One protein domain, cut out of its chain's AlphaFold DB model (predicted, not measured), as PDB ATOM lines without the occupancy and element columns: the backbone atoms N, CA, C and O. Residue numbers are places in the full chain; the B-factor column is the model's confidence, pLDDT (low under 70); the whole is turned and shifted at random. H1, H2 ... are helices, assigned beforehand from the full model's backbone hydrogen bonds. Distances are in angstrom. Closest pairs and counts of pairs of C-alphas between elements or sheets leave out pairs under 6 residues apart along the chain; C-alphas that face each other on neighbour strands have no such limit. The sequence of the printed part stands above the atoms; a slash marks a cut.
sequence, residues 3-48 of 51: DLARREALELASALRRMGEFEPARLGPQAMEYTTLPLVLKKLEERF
ATOM      1  N   ASP A   3      -7.649  37.865 -45.233       97.75
ATOM      2  CA  ASP A   3      -9.010  37.471 -45.619       97.75
ATOM      3  C   ASP A   3      -9.047  36.107 -46.312       97.75
ATOM      4  O   ASP A   3      -9.925  35.297 -46.026       97.75
ATOM      5  N   LEU A   4      -8.047  35.819 -47.152       97.69
ATOM      6  CA  LEU A   4      -7.909  34.518 -47.805       97.69
ATOM      7  C   LEU A   4      -7.678  33.397 -46.781       97.69
ATOM      8  O   LEU A   4      -8.419  32.421 -46.778       97.69
ATOM      9  N   ALA A   5      -6.741  33.591 -45.850       98.12
ATOM     10  CA  ALA A   5      -6.460  32.616 -44.797       98.12
ATOM     11  C   ALA A   5      -7.694  32.345 -43.916       98.12
ATOM     12  O   ALA A   5      -7.971  31.200 -43.565       98.12
ATOM     13  N   ARG A   6      -8.485  33.381 -43.593       98.25
ATOM     14  CA  ARG A   6      -9.760  33.210 -42.874       98.25
ATOM     15  C   ARG A   6     -10.758  32.372 -43.667       98.25
ATOM     16  O   ARG A   6     -11.422  31.522 -43.081       98.25
ATOM     17  N   ARG A   7     -10.870  32.601 -44.977       98.31
ATOM     18  CA  ARG A   7     -11.760  31.821 -45.842       98.31
ATOM     19  C   ARG A   7     -11.340  30.353 -45.881       98.31
ATOM     20  O   ARG A   7     -12.180  29.489 -45.666       98.31
ATOM     21  N   GLU A   8     -10.059  30.076 -46.090       98.38
ATOM     22  CA  GLU A   8      -9.525  28.708 -46.101       98.38
ATOM     23  C   GLU A   8      -9.752  27.996 -44.761       98.38
ATOM     24  O   GLU A   8     -10.202  26.850 -44.734       98.38
ATOM     25  N   ALA A   9      -9.533  28.694 -43.642       98.38
ATOM     26  CA  ALA A   9      -9.801  28.153 -42.313       98.38
ATOM     27  C   ALA A   9     -11.284  27.790 -42.111       98.38
ATOM     28  O   ALA A   9     -11.579  26.760 -41.506       98.38
ATOM     29  N   LEU A  10     -12.218  28.596 -42.631       98.44
ATOM     30  CA  LEU A  10     -13.655  28.306 -42.553       98.44
ATOM     31  C   LEU A  10     -14.043  27.066 -43.366       98.44
ATOM     32  O   LEU A  10     -14.832  26.247 -42.885       98.44
ATOM     33  N   GLU A  11     -13.470  26.890 -44.556       98.31
ATOM     34  CA  GLU A  11     -13.711  25.695 -45.375       98.31
ATOM     35  C   GLU A  11     -13.197  24.429 -44.675       98.31
ATOM     36  O   GLU A  11     -13.922  23.434 -44.562       98.31
ATOM     37  N   LEU A  12     -11.984  24.479 -44.113       98.12
ATOM     38  CA  LEU A  12     -11.411  23.366 -43.350       98.12
ATOM     39  C   LEU A  12     -12.209  23.068 -42.075       98.12
ATOM     40  O   LEU A  12     -12.481  21.905 -41.780       98.12
ATOM     41  N   ALA A  13     -12.648  24.098 -41.350       98.12
ATOM     42  CA  ALA A  13     -13.509  23.930 -40.183       98.12
ATOM     43  C   ALA A  13     -14.830  23.242 -40.562       98.12
ATOM     44  O   ALA A  13     -15.281  22.329 -39.864       98.12
ATOM     45  N   SER A  14     -15.433  23.622 -41.695       98.12
ATOM     46  CA  SER A  14     -16.633  22.955 -42.198       98.12
ATOM     47  C   SER A  14     -16.369  21.503 -42.599       98.12
ATOM     48  O   SER A  14     -17.259  20.672 -42.416       98.12
ATOM     49  N   ALA A  15     -15.199  21.188 -43.156       97.75
ATOM     50  CA  ALA A  15     -14.820  19.820 -43.496       97.75
ATOM     51  C   ALA A  15     -14.642  18.957 -42.234       97.75
ATOM     52  O   ALA A  15     -15.276  17.908 -42.125       97.75
ATOM     53  N   LEU A  16     -13.876  19.436 -41.248       97.88
ATOM     54  CA  LEU A  16     -13.630  18.737 -39.981       97.88
ATOM     55  C   LEU A  16     -14.927  18.467 -39.212       97.88
ATOM     56  O   LEU A  16     -15.154  17.354 -38.747       97.88
ATOM     57  N   ARG A  17     -15.843  19.443 -39.149       97.31
ATOM     58  CA  ARG A  17     -17.136  19.258 -38.469       97.31
ATOM     59  C   ARG A  17     -18.024  18.183 -39.096       97.31
ATOM     60  O   ARG A  17     -18.849  17.610 -38.392       97.31
ATOM     61  N   ARG A  18     -17.878  17.905 -40.396       97.38
ATOM     62  CA  ARG A  18     -18.631  16.834 -41.072       97.38
ATOM     63  C   ARG A  18     -18.095  15.438 -40.755       97.38
ATOM     64  O   ARG A  18     -18.822  14.475 -40.966       97.38
ATOM     65  N   MET A  19     -16.872  15.323 -40.234       97.38
ATOM     66  CA  MET A  19     -16.313  14.040 -39.789       97.38
ATOM     67  C   MET A  19     -16.990  13.537 -38.503       97.38
ATOM     68  O   MET A  19     -16.982  12.340 -38.247       97.38
ATOM     69  N   GLY A  20     -17.612  14.428 -37.720       95.75
ATOM     70  CA  GLY A  20     -18.303  14.080 -36.478       95.75
ATOM     71  C   GLY A  20     -17.341  13.675 -35.358       95.75
ATOM     72  O   GLY A  20     -16.231  14.190 -35.266       95.75
ATOM     73  N   GLU A  21     -17.762  12.728 -34.519       95.06
ATOM     74  CA  GLU A  21     -17.014  12.276 -33.331       95.06
ATOM     75  C   GLU A  21     -15.926  11.232 -33.641       95.06
ATOM     76  O   GLU A  21     -15.539  10.417 -32.795       95.06
ATOM     77  N   PHE A  22     -15.429  11.250 -34.874       96.12
ATOM     78  CA  PHE A  22     -14.401  10.344 -35.360       96.12
ATOM     79  C   PHE A  22     -13.051  11.057 -35.431       96.12
ATOM     80  O   PHE A  22     -12.952  12.247 -35.737       96.12
ATOM     81  N   GLU A  23     -11.987  10.314 -35.146       95.56
ATOM     82  CA  GLU A  23     -10.620  10.800 -35.332       95.56
ATOM     83  C   GLU A  23     -10.344  10.932 -36.848       95.56
ATOM     84  O   GLU A  23     -10.776  10.064 -37.612       95.56
ATOM     85  N   PRO A  24      -9.687  12.012 -37.324       94.75
ATOM     86  CA  PRO A  24      -8.875  12.975 -36.566       94.75
ATOM     87  C   PRO A  24      -9.607  14.243 -36.085       94.75
ATOM     88  O   PRO A  24      -8.981  15.082 -35.444       94.75
ATOM     89  N   ALA A  25     -10.891  14.432 -36.408       95.81
ATOM     90  CA  ALA A  25     -11.627  15.621 -35.964       95.81
ATOM     91  C   ALA A  25     -11.852  15.617 -34.443       95.81
ATOM     92  O   ALA A  25     -11.695  16.651 -33.790       95.81
ATOM     93  N   ARG A  26     -12.160  14.445 -33.872       96.19
ATOM     94  CA  ARG A  26     -12.085  14.198 -32.426       96.19
ATOM     95  C   ARG A  26     -10.629  13.934 -32.022       96.19
ATOM     96  O   ARG A  26      -9.901  13.262 -32.748       96.19
ATOM     97  N   LEU A  27     -10.211  14.419 -30.850       96.12
ATOM     98  CA  LEU A  27      -8.880  14.128 -30.302       96.12
ATOM     99  C   LEU A  27      -8.741  12.653 -29.901       96.12
ATOM    100  O   LEU A  27      -9.727  11.971 -29.617       96.12
ATOM    101  N   GLY A  28      -7.498  12.185 -29.783       95.75
ATOM    102  CA  GLY A  28      -7.190  10.878 -29.202       95.75
ATOM    103  C   GLY A  28      -7.745  10.732 -27.774       95.75
ATOM    104  O   GLY A  28      -7.859  11.723 -27.051       95.75
ATOM    105  N   PRO A  29      -8.068   9.510 -27.314       94.12
ATOM    106  CA  PRO A  29      -8.774   9.282 -26.049       94.12
ATOM    107  C   PRO A  29      -8.044   9.824 -24.811       94.12
ATOM    108  O   PRO A  29      -8.700  10.235 -23.861       94.12
ATOM    109  N   GLN A  30      -6.707   9.861 -24.825       93.56
ATOM    110  CA  GLN A  30      -5.892  10.391 -23.722       93.56
ATOM    111  C   GLN A  30      -5.867  11.925 -23.663       93.56
ATOM    112  O   GLN A  30      -5.565  12.490 -22.617       93.56
ATOM    113  N   ALA A  31      -6.166  12.594 -24.778       95.50
ATOM    114  CA  ALA A  31      -6.128  14.051 -24.900       95.50
ATOM    115  C   ALA A  31      -7.518  14.698 -24.773       95.50
ATOM    116  O   ALA A  31      -7.627  15.922 -24.771       95.50
ATOM    117  N   MET A  32      -8.588  13.901 -24.686       96.56
ATOM    118  CA  MET A  32      -9.945  14.413 -24.503       96.56
ATOM    119  C   MET A  32     -10.130  14.920 -23.068       96.56
ATOM    120  O   MET A  32     -10.192  14.121 -22.138       96.56
ATOM    121  N   GLU A  33     -10.285  16.236 -22.899       95.38
ATOM    122  CA  GLU A  33     -10.610  16.849 -21.599       95.38
ATOM    123  C   GLU A  33     -11.970  16.366 -21.069       95.38
ATOM    124  O   GLU A  33     -12.109  16.017 -19.899       95.38
ATOM    125  N   TYR A  34     -12.958  16.271 -21.962       94.81
ATOM    126  CA  TYR A  34     -14.285  15.742 -21.665       94.81
ATOM    127  C   TYR A  34     -14.487  14.428 -22.405       94.81
ATOM    128  O   TYR A  34     -14.489  14.378 -23.635       94.81
ATOM    129  N   THR A  35     -14.673  13.346 -21.656       96.19
ATOM    130  CA  THR A  35     -14.891  12.020 -22.232       96.19
ATOM    131  C   THR A  35     -15.789  11.170 -21.348       96.19
ATOM    132  O   THR A  35     -15.691  11.178 -20.124       96.19
ATOM    133  N   THR A  36     -16.662  10.393 -21.984       96.06
ATOM    134  CA  THR A  36     -17.463   9.350 -21.330       96.06
ATOM    135  C   THR A  36     -16.958   7.949 -21.665       96.06
ATOM    136  O   THR A  36     -17.550   6.966 -21.216       96.06
ATOM    137  N   LEU A  37     -15.869   7.836 -22.438       95.12
ATOM    138  CA  LEU A  37     -15.362   6.563 -22.949       95.12
ATOM    139  C   LEU A  37     -15.108   5.530 -21.832       95.12
ATOM    140  O   LEU A  37     -15.633   4.425 -21.960       95.12
ATOM    141  N   PRO A  38     -14.431   5.850 -20.705       95.31
ATOM    142  CA  PRO A  38     -14.210   4.866 -19.639       95.31
ATOM    143  C   PRO A  38     -15.511   4.345 -19.013       95.31
ATOM    144  O   PRO A  38     -15.632   3.162 -18.704       95.31
ATOM    145  N   LEU A  39     -16.513   5.218 -18.858       97.12
ATOM    146  CA  LEU A  39     -17.813   4.859 -18.284       97.12
ATOM    147  C   LEU A  39     -18.601   3.942 -19.223       97.12
ATOM    148  O   LEU A  39     -19.220   2.977 -18.776       97.12
ATOM    149  N   VAL A  40     -18.568   4.233 -20.526       96.69
ATOM    150  CA  VAL A  40     -19.227   3.416 -21.551       96.69
ATOM    151  C   VAL A  40     -18.562   2.048 -21.657       96.69
ATOM    152  O   VAL A  40     -19.273   1.046 -21.669       96.69
ATOM    153  N   LEU A  41     -17.227   1.986 -21.666       96.62
ATOM    154  CA  LEU A  41     -16.491   0.719 -21.698       96.62
ATOM    155  C   LEU A  41     -16.833  -0.155 -20.488       96.62
ATOM    156  O   LEU A  41     -17.194  -1.313 -20.672       96.62
ATOM    157  N   LYS A  42     -16.837   0.418 -19.277       97.38
ATOM    158  CA  LYS A  42     -17.242  -0.295 -18.056       97.38
ATOM    159  C   LYS A  42     -18.688  -0.793 -18.121       97.38
ATOM    160  O   LYS A  42     -18.980  -1.917 -17.738       97.38
ATOM    161  N   LYS A  43     -19.620   0.029 -18.618       97.88
ATOM    162  CA  LYS A  43     -21.038  -0.354 -18.746       97.88
ATOM    163  C   LYS A  43     -21.254  -1.494 -19.747       97.88
ATOM    164  O   LYS A  43     -22.229  -2.230 -19.630       97.88
ATOM    165  N   LEU A  44     -20.406  -1.587 -20.767       97.44
ATOM    166  CA  LEU A  44     -20.531  -2.555 -21.853       97.44
ATOM    167  C   LEU A  44     -19.596  -3.760 -21.694       97.44
ATOM    168  O   LEU A  44     -19.568  -4.597 -22.590       97.44
ATOM    169  N   GLU A  45     -18.879  -3.862 -20.573       95.81
ATOM    170  CA  GLU A  45     -17.836  -4.863 -20.337       95.81
ATOM    171  C   GLU A  45     -18.330  -6.299 -20.573       95.81
ATOM    172  O   GLU A  45     -17.743  -7.045 -21.352       95.81
ATOM    173  N   GLU A  46     -19.490  -6.646 -20.014       97.06
ATOM    174  CA  GLU A  46     -20.102  -7.980 -20.135       97.06
ATOM    175  C   GLU A  46     -20.548  -8.340 -21.566       97.06
ATOM    176  O   GLU A  46     -20.879  -9.490 -21.853       97.06
ATOM    177  N   ARG A  47     -20.604  -7.360 -22.479       96.12
ATOM    178  CA  ARG A  47     -21.013  -7.569 -23.877       96.12
ATOM    179  C   ARG A  47     -19.836  -7.855 -24.804       96.12
ATOM    180  O   ARG A  47     -20.082  -8.211 -25.962       96.12
ATOM    181  N   PHE A  48     -18.598  -7.663 -24.352       95.38
ATOM    182  CA  PHE A  48     -17.430  -8.002 -25.156       95.38
ATOM    183  C   PHE A  48     -17.311  -9.521 -25.291       95.38
ATOM    184  O   PHE A  48     -17.578 -10.275 -24.359       95.38
TER     185      PHE A  48
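AT A GLANCE: This is residues 3 to 48 of the 51 residues of a protein of Candidatus Bathyarchaeota archaeon (UniProt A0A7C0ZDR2). A long helix, H1, and a short helix, H2, lie one after the other along a thin rod, with a winding stretch, residues 20 to 36, between them. The two helices have no contact, and much of the rod stands free. The printed part has 46 residues with two named helices, H1 then H2, and no named strand; its class is all helix. It is extended, with a radius of gyration of the C-alphas of 15.8 A and spans of 52 by 18 by 11 A.

IN THESE COORDINATES: H1 runs from Asp 3, C-alpha at (-9.010, 37.471, -45.619), to Met 19, 25.2 A from first to last C-alpha. H2, residues 37 to 43, ends at C-alpha 43, (-21.038, -0.354, -18.746).

HOW THE PARTS SIT: H1 and H2 are apart, with no C-alpha of the one within 8 A of the other. In H2 every O i to N i+4 pair is within hydrogen-bond range; in H1, 12 of 13 are.

THE WHOLE: The C-alphas of Asp 3 and Glu 46, the two farthest apart, are 53.3 A apart. The link from H1 to H2 is long, with 17 residues. The printed part has no cut, and no printed residue is under 70 in pLDDT.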